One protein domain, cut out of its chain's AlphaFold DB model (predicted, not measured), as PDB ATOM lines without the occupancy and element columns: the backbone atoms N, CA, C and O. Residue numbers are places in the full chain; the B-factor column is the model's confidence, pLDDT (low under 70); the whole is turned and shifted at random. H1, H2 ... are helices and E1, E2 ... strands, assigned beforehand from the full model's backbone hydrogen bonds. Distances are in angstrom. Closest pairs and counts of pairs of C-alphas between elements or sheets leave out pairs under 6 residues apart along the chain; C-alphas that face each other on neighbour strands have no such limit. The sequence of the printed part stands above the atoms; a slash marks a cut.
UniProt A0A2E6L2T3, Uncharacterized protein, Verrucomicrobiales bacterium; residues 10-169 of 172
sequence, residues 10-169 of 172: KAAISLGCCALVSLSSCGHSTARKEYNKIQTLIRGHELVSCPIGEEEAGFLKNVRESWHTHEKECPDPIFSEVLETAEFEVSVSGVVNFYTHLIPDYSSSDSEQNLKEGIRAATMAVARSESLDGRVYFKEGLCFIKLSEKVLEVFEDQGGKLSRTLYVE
ATOM      1  N   LYS A  10      16.516  19.566 -12.220       40.22
ATOM      2  CA  LYS A  10      16.995  18.597 -11.215       40.22
ATOM      3  C   LYS A  10      16.886  19.114  -9.773       40.22
ATOM      4  O   LYS A  10      16.640  18.325  -8.871       40.22
ATOM      5  N   ALA A  11      17.052  20.420  -9.566       49.12
ATOM      6  CA  ALA A  11      16.877  21.061  -8.267       49.12
ATOM      7  C   ALA A  11      15.397  21.133  -7.870       49.12
ATOM      8  O   ALA A  11      15.089  20.904  -6.711       49.12
ATOM      9  N   ALA A  12      14.485  21.382  -8.818       50.16
ATOM     10  CA  ALA A  12      13.043  21.391  -8.549       50.16
ATOM     11  C   ALA A  12      12.535  20.006  -8.101       50.16
ATOM     12  O   ALA A  12      11.839  19.902  -7.095       50.16
ATOM     13  N   ILE A  13      12.977  18.937  -8.777       52.62
ATOM     14  CA  ILE A  13      12.626  17.550  -8.423       52.62
ATOM     15  C   ILE A  13      13.219  17.155  -7.059       52.62
ATOM     16  O   ILE A  13      12.516  16.589  -6.224       52.62
ATOM     17  N   SER A  14      14.489  17.492  -6.782       47.44
ATOM     18  CA  SER A  14      15.081  17.183  -5.471       47.44
ATOM     19  C   SER A  14      14.455  18.002  -4.336       47.44
ATOM     20  O   SER A  14      14.329  17.497  -3.225       47.44
ATOM     21  N   LEU A  15      14.050  19.252  -4.600       52.66
ATOM     22  CA  LEU A  15      13.338  20.106  -3.642       52.66
ATOM     23  C   LEU A  15      11.942  19.555  -3.329       52.66
ATOM     24  O   LEU A  15      11.581  19.505  -2.156       52.66
ATOM     25  N   GLY A  16      11.208  19.074  -4.340       53.56
ATOM     26  CA  GLY A  16       9.912  18.412  -4.160       53.56
ATOM     27  C   GLY A  16      10.009  17.191  -3.239       53.56
ATOM     28  O   GLY A  16       9.294  17.108  -2.245       53.56
ATOM     29  N   CYS A  17      10.969  16.292  -3.482       54.69
ATOM     30  CA  CYS A  17      11.178  15.126  -2.614       54.69
ATOM     31  C   CYS A  17      11.661  15.504  -1.200       54.69
ATOM     32  O   CYS A  17      11.226  14.894  -0.224       54.69
ATOM     33  N   CYS A  18      12.529  16.513  -1.049       52.94
ATOM     34  CA  CYS A  18      13.004  16.947   0.269       52.94
ATOM     35  C   CYS A  18      11.912  17.622   1.109       52.94
ATOM     36  O   CYS A  18      11.873  17.397   2.319       52.94
ATOM     37  N   ALA A  19      11.016  18.412   0.509       52.69
ATOM     38  CA  ALA A  19       9.905  19.036   1.231       52.69
ATOM     39  C   ALA A  19       8.911  17.993   1.771       52.69
ATOM     40  O   ALA A  19       8.516  18.073   2.933       52.69
ATOM     41  N   LEU A  20       8.602  16.956   0.983       54.16
ATOM     42  CA  LEU A  20       7.725  15.850   1.399       54.16
ATOM     43  C   LEU A  20       8.294  15.061   2.597       54.16
ATOM     44  O   LEU A  20       7.556  14.687   3.509       54.16
ATOM     45  N   VAL A  21       9.615  14.847   2.643       52.81
ATOM     46  CA  VAL A  21      10.286  14.114   3.738       52.81
ATOM     47  C   VAL A  21      10.507  14.984   4.985       52.81
ATOM     48  O   VAL A  21      10.491  14.484   6.110       52.81
ATOM     49  N   SER A  22      10.696  16.295   4.828       50.69
ATOM     50  CA  SER A  22      10.949  17.197   5.964       50.69
ATOM     51  C   SER A  22       9.676  17.672   6.674       50.69
ATOM     52  O   SER A  22       9.747  17.978   7.865       50.69
ATOM     53  N   LEU A  23       8.514  17.646   6.008       52.72
ATOM     54  CA  LEU A  23       7.205  17.883   6.635       52.72
ATOM     55  C   LEU A  23       6.800  16.781   7.628       52.72
ATOM     56  O   LEU A  23       6.012  17.042   8.532       52.72
ATOM     57  N   SER A  24       7.358  15.573   7.501       48.88
ATOM     58  CA  SER A  24       7.021  14.420   8.346       48.88
ATOM     59  C   SER A  24       7.986  14.173   9.517       48.88
ATOM     60  O   SER A  24       7.691  13.330  10.360       48.88
ATOM     61  N   SER A  25       9.128  14.876   9.609       49.50
ATOM     62  CA  SER A  25      10.199  14.482  10.550       49.50
ATOM     63  C   SER A  25      11.072  15.594  11.165       49.50
ATOM     64  O   SER A  25      11.913  15.288  12.009       49.50
ATOM     65  N   CYS A  26      10.910  16.877  10.808       53.56
ATOM     66  CA  CYS A  26      11.772  17.966  11.303       53.56
ATOM     67  C   CYS A  26      10.989  19.113  11.964       53.56
ATOM     68  O   CYS A  26       9.853  19.399  11.602       53.56
ATOM     69  N   GLY A  27      11.620  19.817  12.915       61.66
ATOM     70  CA  GLY A  27      11.026  20.982  13.583       61.66
ATOM     71  C   GLY A  27      10.566  22.072  12.604       61.66
ATOM     72  O   GLY A  27      11.148  22.245  11.529       61.66
ATOM     73  N   HIS A  28       9.539  22.836  12.998       67.62
ATOM     74  CA  HIS A  28       8.834  23.821  12.160       67.62
ATOM     75  C   HIS A  28       9.741  24.781  11.365       67.62
ATOM     76  O   HIS A  28       9.366  25.229  10.282       67.62
ATOM     77  N   SER A  29      10.941  25.098  11.860       74.56
ATOM     78  CA  SER A  29      11.883  25.999  11.186       74.56
ATOM     79  C   SER A  29      12.427  25.443   9.862       74.56
ATOM     80  O   SER A  29      12.549  26.198   8.895       74.56
ATOM     81  N   THR A  30      12.721  24.141   9.782       79.75
ATOM     82  CA  THR A  30      13.241  23.506   8.560       79.75
ATOM     83  C   THR A  30      12.132  23.326   7.527       79.75
ATOM     84  O   THR A  30      12.317  23.704   6.373       79.75
ATOM     85  N   ALA A  31      10.960  22.844   7.951       78.50
ATOM     86  CA  ALA A  31       9.799  22.674   7.075       78.50
ATOM     87  C   ALA A  31       9.360  24.004   6.441       78.50
ATOM     88  O   ALA A  31       9.177  24.087   5.228       78.50
ATOM     89  N   ARG A  32       9.299  25.082   7.236       86.19
ATOM     90  CA  ARG A  32       9.009  26.433   6.734       86.19
ATOM     91  C   ARG A  32      10.037  26.903   5.706       86.19
ATOM     92  O   ARG A  32       9.675  27.536   4.719       86.19
ATOM     93  N   LYS A  33      11.323  26.614   5.925       87.44
ATOM     94  CA  LYS A  33      12.389  27.005   4.993       87.44
ATOM     95  C   LYS A  33      12.245  26.300   3.645       87.44
ATOM     96  O   LYS A  33      12.387  26.962   2.622       87.44
ATOM     97  N   GLU A  34      11.981  24.995   3.635       83.62
ATOM     98  CA  GLU A  34      11.778  24.250   2.385       83.62
ATOM     99  C   GLU A  34      10.486  24.669   1.678       83.62
ATOM    100  O   GLU A  34      10.522  24.931   0.477       83.62
ATOM    101  N   TYR A  35       9.390  24.852   2.420       87.50
ATOM    102  CA  TYR A  35       8.141  25.381   1.869       87.50
ATOM    103  C   TYR A  35       8.365  26.725   1.171       87.50
ATOM    104  O   TYR A  35       8.045  26.881  -0.005       87.50
ATOM    105  N   ASN A  36       9.017  27.669   1.856       89.12
ATOM    106  CA  ASN A  36       9.307  28.984   1.293       89.12
ATOM    107  C   ASN A  36      10.189  28.897   0.040       89.12
ATOM    108  O   ASN A  36       9.989  29.673  -0.888       89.12
ATOM    109  N   LYS A  37      11.153  27.965  -0.029       87.81
ATOM    110  CA  LYS A  37      11.955  27.777  -1.251       87.81
ATOM    111  C   LYS A  37      11.082  27.366  -2.431       87.81
ATOM    112  O   LYS A  37      11.249  27.927  -3.508       87.81
ATOM    113  N   ILE A  38      10.173  26.413  -2.240       83.75
ATOM    114  CA  ILE A  38       9.276  25.967  -3.313       83.75
ATOM    115  C   ILE A  38       8.314  27.098  -3.684       83.75
ATOM    116  O   ILE A  38       8.192  27.419  -4.863       83.75
ATOM    117  N   GLN A  39       7.725  27.778  -2.696       86.88
ATOM    118  CA  GLN A  39       6.856  28.936  -2.915       86.88
ATOM    119  C   GLN A  39       7.557  30.007  -3.769       86.88
ATOM    120  O   GLN A  39       6.967  30.530  -4.710       86.88
ATOM    121  N   THR A  40       8.839  30.296  -3.512       86.44
ATOM    122  CA  THR A  40       9.600  31.288  -4.295       86.44
ATOM    123  C   THR A  40       9.864  30.898  -5.749       86.44
ATOM    124  O   THR A  40      10.220  31.772  -6.530       86.44
ATOM    125  N   LEU A  41       9.698  29.629  -6.138       81.06
ATOM    126  CA  LEU A  41       9.796  29.225  -7.548       81.06
ATOM    127  C   LEU A  41       8.567  29.657  -8.358       81.06
ATOM    128  O   LEU A  41       8.650  29.784  -9.578       81.06
ATOM    129  N   ILE A  42       7.435  29.866  -7.684       82.50
ATOM    130  CA  ILE A  42       6.152  30.200  -8.310       82.50
ATOM    131  C   ILE A  42       5.778  31.655  -8.088       82.50
ATOM    132  O   ILE A  42       5.226  32.270  -8.997       82.50
ATOM    133  N   ARG A  43       6.098  32.192  -6.907       82.00
ATOM    134  CA  ARG A  43       5.685  33.525  -6.477       82.00
ATOM    135  C   ARG A  43       6.125  34.603  -7.467       82.00
ATOM    136  O   ARG A  43       7.309  34.726  -7.769       82.00
ATOM    137  N   GLY A  44       5.176  35.439  -7.874       81.25
ATOM    138  CA  GLY A  44       5.388  36.546  -8.809       81.25
ATOM    139  C   GLY A  44       5.359  36.126 -10.277       81.25
ATOM    140  O   GLY A  44       5.695  36.923 -11.150       81.25
ATOM    141  N   HIS A  45       4.986  34.882 -10.552       84.94
ATOM    142  CA  HIS A  45       4.859  34.341 -11.898       84.94
ATOM    143  C   HIS A  45       3.461  33.756 -12.157       84.94
ATOM    144  O   HIS A  45       3.250  33.051 -13.145       84.94
ATOM    145  N   GLU A  46       2.520  34.001 -11.251       92.00
ATOM    146  CA  GLU A  46       1.102  33.755 -11.460       92.00
ATOM    147  C   GLU A  46       0.589  34.670 -12.573       92.00
ATOM    148  O   GLU A  46       0.971  35.840 -12.671       92.00
ATOM    149  N   LEU A  47      -0.261  34.129 -13.439       95.50
ATOM    150  CA  LEU A  47      -0.823  34.878 -14.553       95.50
ATOM    151  C   LEU A  47      -2.057  35.660 -14.110       95.50
ATOM    152  O   LEU A  47      -2.773  35.277 -13.185       95.50
ATOM    153  N   VAL A  48      -2.343  36.743 -14.823       96.50
ATOM    154  CA  VAL A  48      -3.604  37.471 -14.684       96.50
ATOM    155  C   VAL A  48      -4.645  36.831 -15.599       96.50
ATOM    156  O   VAL A  48      -4.446  36.749 -16.814       96.50
ATOM    157  N   SER A  49      -5.771  36.401 -15.025       97.06
ATOM    158  CA  SER A  49      -6.923  35.956 -15.813       97.06
ATOM    159  C   SER A  49      -7.527  37.139 -16.567       97.06
ATOM    160  O   SER A  49      -7.888  38.150 -15.961       97.06
ATOM    161  N   CYS A  50      -7.616  37.020 -17.889       97.56
ATOM    162  CA  CYS A  50      -8.185  38.033 -18.769       97.56
ATOM    163  C   CYS A  50      -9.349  37.427 -19.561       97.56
ATOM    164  O   CYS A  50      -9.166  36.382 -20.182       97.56
ATOM    165  N   PRO A  51     -10.541  38.044 -19.582       97.12
ATOM    166  CA  PRO A  51     -11.635  37.534 -20.397       97.12
ATOM    167  C   PRO A  51     -11.288  37.630 -21.891       97.12
ATOM    168  O   PRO A  51     -10.672  38.600 -22.325       97.12
ATOM    169  N   ILE A  52     -11.702  36.641 -22.686       97.81
ATOM    170  CA  ILE A  52     -11.614  36.703 -24.153       97.81
ATOM    171  C   ILE A  52     -12.712  37.642 -24.663       97.81
ATOM    172  O   ILE A  52     -13.890  37.273 -24.668       97.81
ATOM    173  N   GLY A  53     -12.318  38.846 -25.083       95.69
ATOM    174  CA  GLY A  53     -13.174  39.817 -25.755       95.69
ATOM    175  C   GLY A  53     -13.194  39.634 -27.275       95.69
ATOM    176  O   GLY A  53     -12.775  38.606 -27.811       95.69
ATOM    177  N   GLU A  54     -13.700  40.643 -27.987       96.75
ATOM    178  CA  GLU A  54     -13.783  40.627 -29.454       96.75
ATOM    179  C   GLU A  54     -12.400  40.597 -30.117       96.75
ATOM    180  O   GLU A  54     -12.193  39.848 -31.074       96.75
ATOM    181  N   GLU A  55     -11.448  41.371 -29.590       96.75
ATOM    182  CA  GLU A  55     -10.079  41.435 -30.105       96.75
ATOM    183  C   GLU A  55      -9.377  40.080 -29.962       96.75
ATOM    184  O   GLU A  55      -8.859  39.535 -30.939       96.75
ATOM    185  N   GLU A  56      -9.425  39.481 -28.770       97.69
ATOM    186  CA  GLU A  56      -8.825  38.176 -28.495       97.69
ATOM    187  C   GLU A  56      -9.476  37.057 -29.307       97.69
ATOM    188  O   GLU A  56      -8.787  36.163 -29.803       97.69
ATOM    189  N   ALA A  57     -10.802  37.101 -29.466       97.12
ATOM    190  CA  ALA A  57     -11.522  36.144 -30.293       97.12
ATOM    191  C   ALA A  57     -11.131  36.274 -31.772       97.12
ATOM    192  O   ALA A  57     -10.918  35.258 -32.440       97.12
ATOM    193  N   GLY A  58     -10.997  37.506 -32.277       97.50
ATOM    194  CA  GLY A  58     -10.524  37.791 -33.630       97.50
ATOM    195  C   GLY A  58      -9.091  37.305 -33.855       97.50
ATOM    196  O   GLY A  58      -8.816  36.628 -34.845       97.50
ATOM    197  N   PHE A  59      -8.196  37.564 -32.901       97.06
ATOM    198  CA  PHE A  59      -6.829  37.049 -32.920       97.06
ATOM    199  C   PHE A  59      -6.793  35.516 -32.955       97.06
ATOM    200  O   PHE A  59      -6.170  34.939 -33.844       97.06
ATOM    201  N   LEU A  60      -7.497  34.840 -32.040       97.50
ATOM    202  CA  LEU A  60      -7.506  33.376 -31.980       97.50
ATOM    203  C   LEU A  60      -8.078  32.752 -33.258       97.50
ATOM    204  O   LEU A  60      -7.582  31.724 -33.723       97.50
ATOM    205  N   LYS A  61      -9.102  33.378 -33.851       97.31
ATOM    206  CA  LYS A  61      -9.630  32.970 -35.155       97.31
ATOM    207  C   LYS A  61      -8.543  33.043 -36.231       97.31
ATOM    208  O   LYS A  61      -8.315  32.047 -36.913       97.31
ATOM    209  N   ASN A  62      -7.831  34.167 -36.325       96.69
ATOM    210  CA  ASN A  62      -6.736  34.328 -37.285       96.69
ATOM    211  C   ASN A  62      -5.637  33.278 -37.074       96.69
ATOM    212  O   ASN A  62      -5.167  32.693 -38.048       96.69
ATOM    213  N   VAL A  63      -5.258  32.987 -35.823       96.81
ATOM    214  CA  VAL A  63      -4.279  31.930 -35.510       96.81
ATOM    215  C   VAL A  63      -4.754  30.576 -36.036       96.81
ATOM    216  O   VAL A  63      -4.008  29.896 -36.730       96.81
ATOM    217  N   ARG A  64      -6.008  30.191 -35.777       95.88
ATOM    218  CA  ARG A  64      -6.555  28.902 -36.243       95.88
ATOM    219  C   ARG A  64      -6.595  28.774 -37.765       95.88
ATOM    220  O   ARG A  64      -6.488  27.662 -38.273       95.88
ATOM    221  N   GLU A  65      -6.780  29.884 -38.472       95.56
ATOM    222  CA  GLU A  65      -6.875  29.915 -39.935       95.56
ATOM    223  C   GLU A  65      -5.505  29.983 -40.626       95.56
ATOM    224  O   GLU A  65      -5.362  29.480 -41.740       95.56
ATOM    225  N   SER A  66      -4.508  30.610 -39.995       93.81
ATOM    226  CA  SER A  66      -3.246  30.971 -40.657       93.81
ATOM    227  C   SER A  66      -1.991  30.336 -40.062       93.81
ATOM    228  O   SER A  66      -0.984  30.237 -40.764       93.81
ATOM    229  N   TRP A  67      -2.017  29.909 -38.799       96.81
ATOM    230  CA  TRP A  67      -0.860  29.307 -38.138       96.81
ATOM    231  C   TRP A  67      -0.887  27.787 -38.244       96.81
ATOM    232  O   TRP A  67      -1.928  27.153 -38.423       96.81
ATOM    233  N   HIS A  68       0.286  27.181 -38.092       95.50
ATOM    234  CA  HIS A  68       0.422  25.735 -38.126       95.50
ATOM    235  C   HIS A  68       0.146  25.136 -36.753       95.50
ATOM    236  O   HIS A  68       0.629  25.626 -35.734       95.50
ATOM    237  N   THR A  69      -0.589  24.031 -36.726       96.00
ATOM    238  CA  THR A  69      -0.675  23.180 -35.539       96.00
ATOM    239  C   THR A  69       0.618  22.383 -35.418       96.00
ATOM    240  O   THR A  69       0.874  21.500 -36.235       96.00
ATOM    241  N   HIS A  70       1.441  22.715 -34.427       92.12
ATOM    242  CA  HIS A  70       2.654  21.961 -34.125       92.12
ATOM    243  C   HIS A  70       2.323  20.660 -33.395       92.12
ATOM    244  O   HIS A  70       2.841  19.602 -33.737       92.12
ATOM    245  N   GLU A  71       1.421  20.750 -32.421       90.31
ATOM    246  CA  GLU A  71       0.999  19.641 -31.573       90.31
ATOM    247  C   GLU A  71      -0.484  19.806 -31.237       90.31
ATOM    248  O   GLU A  71      -0.964  20.929 -31.054       90.31
ATOM    249  N   LYS A  72      -1.220  18.694 -31.194       91.62
ATOM    250  CA  LYS A  72      -2.631  18.660 -30.804       91.62
ATOM    251  C   LYS A  72      -2.950  17.337 -30.131       91.62
ATOM    252  O   LYS A  72      -2.853  16.290 -30.767       91.62
ATOM    253  N   GLU A  73      -3.411  17.410 -28.892       86.44
ATOM    254  CA  GLU A  73      -3.779  16.251 -28.082       86.44
ATOM    255  C   GLU A  73      -5.212  16.412 -27.547       86.44
ATOM    256  O   GLU A  73      -5.622  17.496 -27.124       86.44
ATOM    257  N   CYS A  74      -6.013  15.343 -27.625       83.69
ATOM    258  CA  CYS A  74      -7.372  15.289 -27.078       83.69
ATOM    259  C   CYS A  74      -7.768  13.824 -26.769       83.69
ATOM    260  O   CYS A  74      -7.986  13.047 -27.705       83.69
ATOM    261  N   PRO A  75      -7.887  13.425 -25.486       83.88
ATOM    262  CA  PRO A  75      -7.474  14.207 -24.315       83.88
ATOM    263  C   PRO A  75      -5.969  14.502 -24.360       83.88
ATOM    264  O   PRO A  75      -5.228  13.726 -24.956       83.88
ATOM    265  N   ASP A  76      -5.531  15.597 -23.745       87.62
ATOM    266  CA  ASP A  76      -4.114  15.807 -23.426       87.62
ATOM    267  C   ASP A  76      -3.741  14.906 -22.241       87.62
ATOM    268  O   ASP A  76      -4.191  15.179 -21.124       87.62
ATOM    269  N   PRO A  77      -2.974  13.821 -22.442       85.69
ATOM    270  CA  PRO A  77      -2.646  12.912 -21.355       85.69
ATOM    271  C   PRO A  77      -1.707  13.560 -20.330       85.69
ATOM    272  O   PRO A  77      -1.869  13.340 -19.136       85.69
ATOM    273  N   ILE A  78      -0.755  14.387 -20.768       89.31
ATOM    274  CA  ILE A  78       0.309  14.900 -19.901       89.31
ATOM    275  C   ILE A  78      -0.217  16.039 -19.032       89.31
ATOM    276  O   ILE A  78      -0.028  16.032 -17.817       89.31
ATOM    277  N   PHE A  79      -0.869  17.038 -19.626       92.31
ATOM    278  CA  PHE A  79      -1.335  18.186 -18.854       92.31
ATOM    279  C   PHE A  79      -2.553  17.838 -17.990       92.31
ATOM    280  O   PHE A  79      -2.722  18.425 -16.923       92.31
ATOM    281  N   SER A  80      -3.352  16.837 -18.379       93.56
ATOM    282  CA  SER A  80      -4.389  16.290 -17.491       93.56
ATOM    283  C   SER A  80      -3.774  15.702 -16.218       93.56
ATOM    284  O   SER A  80      -4.186  16.082 -15.124       93.56
ATOM    285  N   GLU A  81      -2.728  14.875 -16.331       93.56
ATOM    286  CA  GLU A  81      -2.005  14.337 -15.165       93.56
ATOM    287  C   GLU A  81      -1.369  15.446 -14.308       93.56
ATOM    288  O   GLU A  81      -1.345  15.354 -13.078       93.56
ATOM    289  N   VAL A  82      -0.871  16.518 -14.936       94.69
ATOM    290  CA  VAL A  82      -0.352  17.704 -14.231       94.69
ATOM    291  C   VAL A  82      -1.441  18.352 -13.374       94.69
ATOM    292  O   VAL A  82      -1.188  18.652 -12.205       94.69
ATOM    293  N   LEU A  83      -2.639  18.562 -13.929       96.06
ATOM    294  CA  LEU A  83      -3.759  19.155 -13.195       96.06
ATOM    295  C   LEU A  83      -4.210  18.255 -12.046       96.06
ATOM    296  O   LEU A  83      -4.337  18.740 -10.923       96.06
ATOM    297  N   GLU A  84      -4.359  16.952 -12.292       95.31
ATOM    298  CA  GLU A  84      -4.727  15.976 -11.258       95.31
ATOM    299  C   GLU A  84      -3.698  15.942 -10.122       95.31
ATOM    300  O   GLU A  84      -4.065  16.012  -8.949       95.31
ATOM    301  N   THR A  85      -2.404  15.916 -10.455       93.56
ATOM    302  CA  THR A  85      -1.308  15.910  -9.470       93.56
ATOM    303  C   THR A  85      -1.296  17.182  -8.622       93.56
ATOM    304  O   THR A  85      -0.952  17.143  -7.443       93.56
ATOM    305  N   ALA A  86      -1.659  18.324  -9.204       93.38
ATOM    306  CA  ALA A  86      -1.798  19.588  -8.487       93.38
ATOM    307  C   ALA A  86      -3.178  19.757  -7.810       93.38
ATOM    308  O   ALA A  86      -3.459  20.809  -7.231       93.38
ATOM    309  N   GLU A  87      -4.037  18.736  -7.840       94.81
ATOM    310  CA  GLU A  87      -5.404  18.781  -7.314       94.81
ATOM    311  C   GLU A  87      -6.220  19.961  -7.874       94.81
ATOM    312  O   GLU A  87      -6.909  20.675  -7.131       94.81
ATOM    313  N   PHE A  88      -6.102  20.193  -9.181       95.88
ATOM    314  CA  PHE A  88      -7.009  21.028  -9.960       95.88
ATOM    315  C   PHE A  88      -7.916  20.144 -10.818       95.88
ATOM    316  O   PHE A  88      -7.609  18.994 -11.116       95.88
ATOM    317  N   GLU A  89      -9.067  20.688 -11.205       95.81
ATOM    318  CA  GLU A  89      -9.990  20.006 -12.110       95.81
ATOM    319  C   GLU A  89      -9.346  19.795 -13.493       95.81
ATOM    320  O   GLU A  89      -8.642  20.670 -13.990       95.81
ATOM    321  N   VAL A  90      -9.612  18.663 -14.149       95.81
ATOM    322  CA  VAL A  90      -9.176  18.417 -15.536       95.81
ATOM    323  C   VAL A  90     -10.146  19.092 -16.507       95.81
ATOM    324  O   VAL A  90     -10.956  18.454 -17.177       95.81
ATOM    325  N   SER A  91     -10.093  20.418 -16.528       96.88
ATOM    326  CA  SER A  91     -10.942  21.291 -17.338       96.88
ATOM    327  C   SER A  91     -10.191  22.574 -17.678       96.88
ATOM    328  O   SER A  91      -9.183  22.903 -17.045       96.88
ATOM    329  N   VAL A  92     -10.701  23.363 -18.622       97.50
ATOM    330  CA  VAL A  92     -10.168  24.709 -18.881       97.50
ATOM    331  C   VAL A  92     -10.219  25.586 -17.624       97.50
ATOM    332  O   VAL A  92      -9.290  26.355 -17.376       97.50
ATOM    333  N   SER A  93     -11.262  25.463 -16.797       97.12
ATOM    334  CA  SER A  93     -11.347  26.170 -15.509       97.12
ATOM    335  C   SER A  93     -10.188  25.782 -14.586       97.12
ATOM    336  O   SER A  93      -9.526  26.644 -14.004       97.12
ATOM    337  N   GLY A  94      -9.874  24.487 -14.510       97.12
ATOM    338  CA  GLY A  94      -8.714  23.991 -13.780       97.12
ATOM    339  C   GLY A  94      -7.380  24.477 -14.343       97.12
ATOM    340  O   GLY A  94      -6.513  24.851 -13.558       97.12
ATOM    341  N   VAL A  95      -7.235  24.579 -15.671       97.50
ATOM    342  CA  VAL A  95      -6.061  25.207 -16.308       97.50
ATOM    343  C   VAL A  95      -5.913  26.656 -15.855       97.50
ATOM    344  O   VAL A  95      -4.834  27.058 -15.423       97.50
ATOM    345  N   VAL A  96      -6.982  27.452 -15.912       97.88
ATOM    346  CA  VAL A  96      -6.929  28.853 -15.469       97.88
ATOM    347  C   VAL A  96      -6.525  28.930 -14.002       97.88
ATOM    348  O   VAL A  96      -5.580  29.648 -13.687       97.88
ATOM    349  N   ASN A  97      -7.149  28.127 -13.135       97.25
ATOM    350  CA  ASN A  97      -6.788  28.060 -11.720       97.25
ATOM    351  C   ASN A  97      -5.314  27.686 -11.529       97.25
ATOM    352  O   ASN A  97      -4.614  28.367 -10.789       97.25
ATOM    353  N   PHE A  98      -4.805  26.683 -12.245       97.19
ATOM    354  CA  PHE A  98      -3.397  26.291 -12.195       97.19
ATOM    355  C   PHE A  98      -2.447  27.447 -12.540       97.19
ATOM    356  O   PHE A  98      -1.396  27.584 -11.920       97.19
ATOM    357  N   TYR A  99      -2.801  28.302 -13.501       96.62
ATOM    358  CA  TYR A  99      -1.962  29.438 -13.891       96.62
ATOM    359  C   TYR A  99      -2.123  30.675 -12.995       96.62
ATOM    360  O   TYR A  99      -1.191  31.475 -12.911       96.62
ATOM    361  N   THR A 100      -3.268  30.849 -12.332       96.31
ATOM    362  CA  THR A 100      -3.584  32.049 -11.532       96.31
ATOM    363  C   THR A 100      -3.485  31.823 -10.020       96.31
ATOM    364  O   THR A 100      -3.624  32.773  -9.251       96.31
ATOM    365  N   HIS A 101      -3.318  30.576  -9.569       95.75
ATOM    366  CA  HIS A 101      -3.360  30.216  -8.151       95.75
ATOM    367  C   HIS A 101      -2.169  30.781  -7.375       95.75
ATOM    368  O   HIS A 101      -1.009  30.551  -7.718       95.75
ATOM    369  N   LEU A 102      -2.478  31.482  -6.283       93.50
ATOM    370  CA  LEU A 102      -1.498  32.042  -5.361       93.50
ATOM    371  C   LEU A 102      -1.224  31.045  -4.237       93.50
ATOM    372  O   LEU A 102      -2.113  30.726  -3.448       93.50
ATOM    373  N   ILE A 103       0.029  30.610  -4.125       92.31
ATOM    374  CA  ILE A 103       0.458  29.722  -3.043       92.31
ATOM    375  C   ILE A 103       0.473  30.512  -1.722       92.31
ATOM    376  O   ILE A 103       1.243  31.480  -1.608       92.31
ATOM    377  N   PRO A 104      -0.339  30.127  -0.717       92.81
ATOM    378  CA  PRO A 104      -0.412  30.840   0.553       92.81
ATOM    379  C   PRO A 104       0.913  30.762   1.318       92.81
ATOM    380  O   PRO A 104       1.815  29.998   0.985       92.81
ATOM    381  N   ASP A 105       1.055  31.577   2.358       92.75
ATOM    382  CA  ASP A 105       2.214  31.473   3.240       92.75
ATOM    383  C   ASP A 105       2.138  30.206   4.111       92.75
ATOM    384  O   ASP A 105       1.061  29.690   4.416       92.75
ATOM    385  N   TYR A 106       3.306  29.726   4.551       91.19
ATOM    386  CA  TYR A 106       3.420  28.567   5.439       91.19
ATOM    387  C   TYR A 106       2.591  28.736   6.722       91.19
ATOM    388  O   TYR A 106       2.748  29.726   7.445       91.19
ATOM    389  N   SER A 107       1.812  27.711   7.068       89.31
ATOM    390  CA  SER A 107       1.019  27.648   8.296       89.31
ATOM    391  C   SER A 107       1.659  26.719   9.328       89.31
ATOM    392  O   SER A 107       1.835  25.532   9.086       89.31
ATOM    393  N   SER A 108       1.987  27.200  10.529       86.81
ATOM    394  CA  SER A 108       2.501  26.311  11.588       86.81
ATOM    395  C   SER A 108       1.431  25.406  12.205       86.81
ATOM    396  O   SER A 108       1.781  24.440  12.875       86.81
ATOM    397  N   SER A 109       0.153  25.738  12.016       87.12
ATOM    398  CA  SER A 109      -0.997  25.035  12.597       87.12
ATOM    399  C   SER A 109      -1.748  24.158  11.598       87.12
ATOM    400  O   SER A 109      -2.605  23.391  12.015       87.12
ATOM    401  N   ASP A 110      -1.440  24.271  10.306       87.75
ATOM    402  CA  ASP A 110      -2.098  23.519   9.237       87.75
ATOM    403  C   ASP A 110      -1.052  22.832   8.351       87.75
ATOM    404  O   ASP A 110      -0.566  23.368   7.351       87.75
ATOM    405  N   SER A 111      -0.638  21.636   8.773       84.75
ATOM    406  CA  SER A 111       0.327  20.828   8.028       84.75
ATOM    407  C   SER A 111      -0.248  20.264   6.730       84.75
ATOM    408  O   SER A 111       0.517  20.035   5.794       84.75
ATOM    409  N   GLU A 112      -1.562  20.048   6.669       88.00
ATOM    410  CA  GLU A 112      -2.243  19.516   5.487       88.00
ATOM    411  C   GLU A 112      -2.240  20.549   4.360       88.00
ATOM    412  O   GLU A 112      -1.812  20.235   3.249       88.00
ATOM    413  N   GLN A 113      -2.566  21.810   4.671       91.69
ATOM    414  CA  GLN A 113      -2.424  22.924   3.734       91.69
ATOM    415  C   GLN A 113      -0.991  23.012   3.200       91.69
ATOM    416  O   GLN A 113      -0.788  23.107   1.992       91.69
ATOM    417  N   ASN A 114       0.020  22.970   4.075       89.19
ATOM    418  CA  ASN A 114       1.412  23.090   3.631       89.19
ATOM    419  C   ASN A 114       1.821  21.966   2.678       89.19
ATOM    420  O   ASN A 114       2.566  22.209   1.730       89.19
ATOM    421  N   LEU A 115       1.373  20.739   2.946       86.25
ATOM    422  CA  LEU A 115       1.662  19.597   2.092       86.25
ATOM    423  C   LEU A 115       0.987  19.764   0.727       86.25
ATOM    424  O   LEU A 115       1.665  19.711  -0.297       86.25
ATOM    425  N   LYS A 116      -0.322  20.032   0.726       90.44
ATOM    426  CA  LYS A 116      -1.130  20.222  -0.482       90.44
ATOM    427  C   LYS A 116      -0.596  21.353  -1.360       90.44
ATOM    428  O   LYS A 116      -0.352  21.174  -2.552       90.44
ATOM    429  N   GLU A 117      -0.337  22.509  -0.763       93.00
ATOM    430  CA  GLU A 117       0.184  23.677  -1.473       93.00
ATOM    431  C   GLU A 117       1.654  23.504  -1.879       93.00
ATOM    432  O   GLU A 117       2.083  24.021  -2.908       93.00
ATOM    433  N   GLY A 118       2.428  22.717  -1.124       90.12
ATOM    434  CA  GLY A 118       3.780  22.320  -1.509       90.12
ATOM    435  C   GLY A 118       3.799  21.439  -2.760       90.12
ATOM    436  O   GLY A 118       4.627  21.666  -3.645       90.12
ATOM    437  N   ILE A 119       2.871  20.478  -2.867       89.50
ATOM    438  CA  ILE A 119       2.694  19.642  -4.065       89.50
ATOM    439  C   ILE A 119       2.282  20.518  -5.251       89.50
ATOM    440  O   ILE A 119       2.952  20.485  -6.280       89.50
ATOM    441  N   ARG A 120       1.256  21.367  -5.087       93.31
ATOM    442  CA  ARG A 120       0.827  22.337  -6.111       93.31
ATOM    443  C   ARG A 120       1.986  23.163  -6.636       93.31
ATOM    444  O   ARG A 120       2.245  23.168  -7.836       93.31
ATOM    445  N   ALA A 121       2.727  23.804  -5.736       91.31
ATOM    446  CA  ALA A 121       3.837  24.664  -6.109       91.31
ATOM    447  C   ALA A 121       4.955  23.892  -6.833       91.31
ATOM    448  O   ALA A 121       5.512  24.392  -7.810       91.31
ATOM    449  N   ALA A 122       5.271  22.665  -6.409       89.62
ATOM    450  CA  ALA A 122       6.261  21.831  -7.086       89.62
ATOM    451  C   ALA A 122       5.807  21.421  -8.498       89.62
ATOM    452  O   ALA A 122       6.592  21.516  -9.443       89.62
ATOM    453  N   THR A 123       4.544  21.024  -8.655       91.38
ATOM    454  CA  THR A 123       3.958  20.653  -9.950       91.38
ATOM    455  C   THR A 123       3.914  21.849 -10.900       91.38
ATOM    456  O   THR A 123       4.404  21.767 -12.029       91.38
ATOM    457  N   MET A 124       3.442  23.004 -10.415       91.88
ATOM    458  CA  MET A 124       3.461  24.270 -11.156       91.88
ATOM    459  C   MET A 124       4.882  24.642 -11.595       91.88
ATOM    460  O   MET A 124       5.081  25.082 -12.724       91.88
ATOM    461  N   ALA A 125       5.899  24.407 -10.759       88.19
ATOM    462  CA  ALA A 125       7.274  24.819 -11.060       88.19
ATOM    463  C   ALA A 125       7.874  24.030 -12.227       88.19
ATOM    464  O   ALA A 125       8.811  24.493 -12.879       88.19
ATOM    465  N   VAL A 126       7.359  22.824 -12.469       88.06
ATOM    466  CA  VAL A 126       7.828  21.936 -13.532       88.06
ATOM    467  C   VAL A 126       7.038  22.140 -14.822       88.06
ATOM    468  O   VAL A 126       7.647  22.142 -15.893       88.06
ATOM    469  N   ALA A 127       5.716  22.289 -14.726       90.50
ATOM    470  CA  ALA A 127       4.816  22.189 -15.872       90.50
ATOM    471  C   ALA A 127       4.296  23.533 -16.408       90.50
ATOM    472  O   ALA A 127       3.747  23.571 -17.505       90.50
ATOM    473  N   ARG A 128       4.455  24.635 -15.667       88.06
ATOM    474  CA  ARG A 128       3.917  25.938 -16.075       88.06
ATOM    475  C   ARG A 128       4.646  26.509 -17.296       88.06
ATOM    476  O   ARG A 128       5.870  26.651 -17.286       88.06
ATOM    477  N   SER A 129       3.876  26.937 -18.291       91.25
ATOM    478  CA  SER A 129       4.355  27.757 -19.407       91.25
ATOM    479  C   SER A 129       4.597  29.220 -19.003       91.25
ATOM    480  O   SER A 129       3.884  29.783 -18.171       91.25
ATOM    481  N   GLU A 130       5.590  29.868 -19.611       91.38
ATOM    482  CA  GLU A 130       5.818  31.310 -19.453       91.38
ATOM    483  C   GLU A 130       4.953  32.086 -20.457       91.38
ATOM    484  O   GLU A 130       5.038  31.858 -21.662       91.38
ATOM    485  N   SER A 131       4.116  33.001 -19.957       95.50
ATOM    486  CA  SER A 131       3.309  33.890 -20.796       95.50
ATOM    487  C   SER A 131       4.111  35.126 -21.200       95.50
ATOM    488  O   SER A 131       4.757  35.752 -20.359       95.50
ATOM    489  N   LEU A 132       4.023  35.508 -22.473       96.62
ATOM    490  CA  LEU A 132       4.652  36.693 -23.052       96.62
ATOM    491  C   LEU A 132       4.190  37.982 -22.362       96.62
ATOM    492  O   LEU A 132       4.990  38.889 -22.145       96.62
ATOM    493  N   ASP A 133       2.902  38.066 -22.033       96.38
ATOM    494  CA  ASP A 133       2.261  39.260 -21.474       96.38
ATOM    495  C   ASP A 133       1.779  39.064 -20.028       96.38
ATOM    496  O   ASP A 133       1.111  39.938 -19.469       96.38
ATOM    497  N   GLY A 134       2.130  37.931 -19.409       96.62
ATOM    498  CA  GLY A 134       1.741  37.600 -18.039       96.62
ATOM    499  C   GLY A 134       0.254  37.269 -17.882       96.62
ATOM    500  O   GLY A 134      -0.276  37.376 -16.775       96.62
ATOM    501  N   ARG A 135      -0.442  36.894 -18.965       97.88
ATOM    502  CA  ARG A 135      -1.890  36.637 -18.953       97.88
ATOM    503  C   ARG A 135      -2.240  35.224 -19.389       97.88
ATOM    504  O   ARG A 135      -1.542  34.614 -20.201       97.88
ATOM    505  N   VAL A 136      -3.371  34.755 -18.872       98.19
ATOM    506  CA  VAL A 136      -4.147  33.647 -19.430       98.19
ATOM    507  C   VAL A 136      -5.483  34.213 -19.892       98.19
ATOM    508  O   VAL A 136      -6.223  34.810 -19.110       98.19
ATOM    509  N   TYR A 137      -5.770  34.072 -21.181       98.50
ATOM    510  CA  TYR A 137      -7.009  34.555 -21.773       98.50
ATOM    511  C   TYR A 137      -8.056  33.456 -21.684       98.50
ATOM    512  O   TYR A 137      -7.786  32.333 -22.096       98.50
ATOM    513  N   PHE A 138      -9.234  33.753 -21.149       98.00
ATOM    514  CA  PHE A 138     -10.231  32.749 -20.806       98.00
ATOM    515  C   PHE A 138     -11.655  33.156 -21.187       98.00
ATOM    516  O   PHE A 138     -12.068  34.307 -21.049       98.00
ATOM    517  N   LYS A 139     -12.431  32.166 -21.619       96.88
ATOM    518  CA  LYS A 139     -13.893  32.135 -21.564       96.88
ATOM    519  C   LYS A 139     -14.335  30.699 -21.281       96.88
ATOM    520  O   LYS A 139     -13.524  29.779 -21.336       96.88
ATOM    521  N   GLU A 140     -15.619  30.490 -21.012       95.12
ATOM    522  CA  GLU A 140     -16.154  29.149 -20.755       95.12
ATOM    523  C   GLU A 140     -15.715  28.136 -21.833       95.12
ATOM    524  O   GLU A 140     -15.892  28.369 -23.032       95.12
ATOM    525  N   GLY A 141     -15.080  27.044 -21.392       96.88
ATOM    526  CA  GLY A 141     -14.604  25.949 -22.240       96.88
ATOM    527  C   GLY A 141     -13.384  26.237 -23.123       96.88
ATOM    528  O   GLY A 141     -12.994  25.361 -23.892       96.88
ATOM    529  N   LEU A 142     -12.774  27.428 -23.052       97.94
ATOM    530  CA  LEU A 142     -11.610  27.800 -23.864       97.94
ATOM    531  C   LEU A 142     -10.675  28.761 -23.121       97.94
ATOM    532  O   LEU A 142     -11.079  29.856 -22.726       97.94
ATOM    533  N   CYS A 143      -9.392  28.419 -23.034       98.38
ATOM    534  CA  CYS A 143      -8.362  29.384 -22.669       98.38
ATOM    535  C   CYS A 143      -7.155  29.313 -23.600       98.38
ATOM    536  O   CYS A 143      -6.950  28.331 -24.315       98.38
ATOM    537  N   PHE A 144      -6.363  30.379 -23.625       98.38
ATOM    538  CA  PHE A 144      -5.085  30.374 -24.318       98.38
ATOM    539  C   PHE A 144      -4.043  31.244 -23.620       98.38
ATOM    540  O   PHE A 144      -4.362  32.198 -22.905       98.38
ATOM    541  N   ILE A 145      -2.779  30.923 -23.875       98.19
ATOM    542  CA  ILE A 145      -1.607  31.626 -23.363       98.19
ATOM    543  C   ILE A 145      -0.706  31.961 -24.549       98.19
ATOM    544  O   ILE A 145      -0.351  31.095 -25.353       98.19
ATOM    545  N   LYS A 146      -0.334  33.237 -24.669       97.75
ATOM    546  CA  LYS A 146       0.654  33.693 -25.652       97.75
ATOM    547  C   LYS A 146       2.034  33.349 -25.110       97.75
ATOM    548  O   LYS A 146       2.462  33.961 -24.144       97.75
ATOM    549  N   LEU A 147       2.725  32.376 -25.701       96.81
ATOM    550  CA  LEU A 147       4.067  31.977 -25.252       96.81
ATOM    551  C   LEU A 147       5.160  32.841 -25.893       96.81
ATOM    552  O   LEU A 147       6.233  33.048 -25.333       96.81
ATOM    553  N   SER A 148       4.889  33.347 -27.095       96.56
ATOM    554  CA  SER A 148       5.684  34.356 -27.795       96.56
ATOM    555  C   SER A 148       4.817  35.026 -28.864       96.56
ATOM    556  O   SER A 148       3.673  34.625 -29.069       96.56
ATOM    557  N   GLU A 149       5.377  35.983 -29.607       95.56
ATOM    558  CA  GLU A 149       4.714  36.601 -30.769       95.56
ATOM    559  C   GLU A 149       4.274  35.581 -31.837       95.56
ATOM    560  O   GLU A 149       3.431  35.884 -32.671       95.56
ATOM    561  N   LYS A 150       4.852  34.369 -31.825       96.12
ATOM    562  CA  LYS A 150       4.678  33.337 -32.861       96.12
ATOM    563  C   LYS A 150       4.256  31.978 -32.326       96.12
ATOM    564  O   LYS A 150       4.254  31.006 -33.076       96.12
ATOM    565  N   VAL A 151       3.963  31.877 -31.031       97.25
ATOM    566  CA  VAL A 151       3.584  30.610 -30.398       97.25
ATOM    567  C   VAL A 151       2.415  30.845 -29.457       97.25
ATOM    568  O   VAL A 151       2.506  31.665 -28.541       97.25
ATOM    569  N   LEU A 152       1.339  30.096 -29.680       97.81
ATOM    570  CA  LEU A 152       0.115  30.157 -28.895       97.81
ATOM    571  C   LEU A 152      -0.223  28.768 -28.370       97.81
ATOM    572  O   LEU A 152      -0.329  27.814 -29.138       97.81
ATOM    573  N   GLU A 153      -0.430  28.668 -27.068       97.94
ATOM    574  CA  GLU A 153      -0.909  27.457 -26.419       97.94
ATOM    575  C   GLU A 153      -2.397  27.618 -26.114       97.94
ATOM    576  O   GLU A 153      -2.799  28.605 -25.504       97.94
ATOM    577  N   VAL A 154      -3.219  26.681 -26.579       98.12
ATOM    578  CA  VAL A 154      -4.681  26.743 -26.495       98.12
ATOM    579  C   VAL A 154      -5.200  25.495 -25.799       98.12
ATOM    580  O   VAL A 154      -4.820  24.386 -26.172       98.12
ATOM    581  N   PHE A 155      -6.109  25.678 -24.848       97.81
ATOM    582  CA  PHE A 155      -6.805  24.608 -24.147       97.81
ATOM    583  C   PHE A 155      -8.308  24.705 -24.381       97.81
ATOM    584  O   PHE A 155      -8.881  25.791 -24.283       97.81
ATOM    585  N   GLU A 156      -8.954  23.576 -24.665       97.62
ATOM    586  CA  GLU A 156     -10.401  23.508 -24.884       97.62
ATOM    587  C   GLU A 156     -11.020  22.309 -24.177       97.62
ATOM    588  O   GLU A 156     -10.477  21.202 -24.244       97.62
ATOM    589  N   ASP A 157     -12.199  22.514 -23.595       96.44
ATOM    590  CA  ASP A 157     -13.046  21.427 -23.113       96.44
ATOM    591  C   ASP A 157     -13.775  20.800 -24.313       96.44
ATOM    592  O   ASP A 157     -14.657  21.399 -24.929       96.44
ATOM    593  N   GLN A 158     -13.405  19.571 -24.669       91.75
ATOM    594  CA  GLN A 158     -13.966  18.829 -25.797       91.75
ATOM    595  C   GLN A 158     -14.602  17.526 -25.311       91.75
ATOM    596  O   GLN A 158     -13.919  16.561 -24.978       91.75
ATOM    597  N   GLY A 159     -15.937  17.481 -25.272       81.75
ATOM    598  CA  GLY A 159     -16.673  16.271 -24.887       81.75
ATOM    599  C   GLY A 159     -16.362  15.789 -23.465       81.75
ATOM    600  O   GLY A 159     -16.245  14.585 -23.243       81.75
ATOM    601  N   GLY A 160     -16.177  16.725 -22.526       78.69
ATOM    602  CA  GLY A 160     -15.808  16.431 -21.135       78.69
ATOM    603  C   GLY A 160     -14.337  16.053 -20.937       78.69
ATOM    604  O   GLY A 160     -13.989  15.520 -19.891       78.69
ATOM    605  N   LYS A 161     -13.485  16.287 -21.941       90.75
ATOM    606  CA  LYS A 161     -12.039  16.064 -21.878       90.75
ATOM    607  C   LYS A 161     -11.295  17.365 -22.126       90.75
ATOM    608  O   LYS A 161     -11.696  18.138 -22.993       90.75
ATOM    609  N   LEU A 162     -10.176  17.554 -21.437       96.00
ATOM    610  CA  LEU A 162      -9.266  18.651 -21.721       96.00
ATOM    611  C   LEU A 162      -8.438  18.331 -22.968       96.00
ATOM    612  O   LEU A 162      -7.806  17.278 -23.061       96.00
ATOM    613  N   SER A 163      -8.442  19.245 -23.927       96.88
ATOM    614  CA  SER A 163      -7.564  19.208 -25.095       96.88
ATOM    615  C   SER A 163      -6.544  20.334 -25.027       96.88
ATOM    616  O   SER A 163      -6.832  21.397 -24.476       96.88
ATOM    617  N   ARG A 164      -5.376  20.107 -25.627       96.62
ATOM    618  CA  ARG A 164      -4.295  21.086 -25.731       96.62
ATOM    619  C   ARG A 164      -3.793  21.138 -27.161       96.62
ATOM    620  O   ARG A 164      -3.588  20.112 -27.806       96.62
ATOM    621  N   THR A 165      -3.625  22.346 -27.680       97.38
ATOM    622  CA  THR A 165      -3.103  22.589 -29.024       97.38
ATOM    623  C   THR A 165      -2.026  23.658 -28.968       97.38
ATOM    624  O   THR A 165      -2.256  24.748 -28.443       97.38
ATOM    625  N   LEU A 166      -0.864  23.368 -29.549       97.12
ATOM    626  CA  LEU A 166       0.215  24.330 -29.725       97.12
ATOM    627  C   LEU A 166       0.222  24.823 -31.174       97.12
ATOM    628  O   LEU A 166       0.507  24.063 -32.104       97.12
ATOM    629  N   TYR A 167      -0.083  26.103 -31.369       97.81
ATOM    630  CA  TYR A 167       0.004  26.775 -32.660       97.81
ATOM    631  C   TYR A 167       1.334  27.511 -32.795       97.81
ATOM    632  O   TYR A 167       1.787  28.164 -31.855       97.81
ATOM    633  N   VAL A 168       1.932  27.437 -33.983       97.12
ATOM    634  CA  VAL A 168       3.194  28.103 -34.315       97.12
ATOM    635  C   VAL A 168       3.071  28.816 -35.660       97.12
ATOM    636  O   VAL A 168       2.664  28.222 -36.664       97.12
ATOM    637  N   GLU A 169       3.457  30.088 -35.695       95.88
ATOM    638  CA  GLU A 169       3.637  30.830 -36.940       95.88
ATOM    639  C   GLU A 169       4.982  30.450 -37.574       95.88
ATOM    640  O   GLU A 169       6.049  30.688 -37.001       95.88
TER     641      GLU A 169
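This is residues 10 to 169 of the 172 residues of an uncharacterized protein of Verrucomicrobiales bacterium (UniProt A0A2E6L2T3). The domain is a rod with a twisted six-strand sheet standing across it near one end and a bundle of three helices, H1, H2 and H6, running along it at the other. H4 and H5 lie on the sheet's face toward the bundle, and H3 covers the opposite face at the rod's end, making three layers with helices on both faces of a sheet. The printed part has 160 residues, with six named helices and six named strands in the order H1 H2 E1 H3 E2 H4 H5 H6 E3 E4 E5 E6, and its class is mixed, helices and strands. The mixed sheet runs E1 E3 E4 E5 E6 E2. The whole is compact, with a radius of gyration of the C-alphas of 17.3 A and spans of 57 by 28 by 28 A.

E3, residues 135 to 139, E4, residues 142 to 148, E5, residues 151 to 158, and E6, residues 161 to 168, form a meander of three hairpins, each strand the antiparallel neighbour of the one before. Within hydrogen-bond range are N 137 and O 144 at 2.9 A, N 145 and O 153 at 2.8 A, and N 154 and O 165 at 2.9 A. Edge strand E1, residues 48 to 51, is parallel to E3, with N 50 and O 136 at 2.9 A. Edge strand E2, residues 68 to 73, is antiparallel to E6, with N 70 and O 166 at 2.8 A. H5, residues 92 to 100, is on the sheet; its closest C-alphas to E4 are Val 92 and Leu 142, 6.0 A. H4, residues 77 to 85, is on the same face, at a height over the sheet of 10.4 A, over E6. H3, residues 54 to 66, is on the opposite face at a height of 9.2 A and runs across the strands, at 79 degrees to E5 on the local plane. The hub is H6, residues 111 to 127, which touches H4, closest at the C-alphas of Val 82 and Thr 123, 6.8 A. H1, residues 10 to 22, and H2, residues 28 to 42, form a helical hairpin at a shallow tilt of 31 degrees, closest at the C-alphas of Ala 19 and Glu 34, 5.7 A. H6 touches H1 at the C-alphas of Gly 16 and Ala 122, 5.8 A, and H2 at those of Gln 39 and Ala 121, 6.1 A. Every O i to N i+4 pair is within hydrogen-bond range in H1, H3, H4, H5 and H6; in H2 10 of 11 are.

H1 begins at C-alpha 10, (16.995, 18.597, -11.215). H6 measures 24.4 A, H2 21.6 A, E6 23.1 A and E5 21.6 A. E6 ends at C-alpha 168, (3.194, 28.103, -34.315).

The C-alphas farthest apart, of Gly 27 and Glu 65, are 57.1 A apart. The printed part has no cut, and no link is long. Residues 10 to 28 have pLDDT under 70; the mean of the printed part is 88.0.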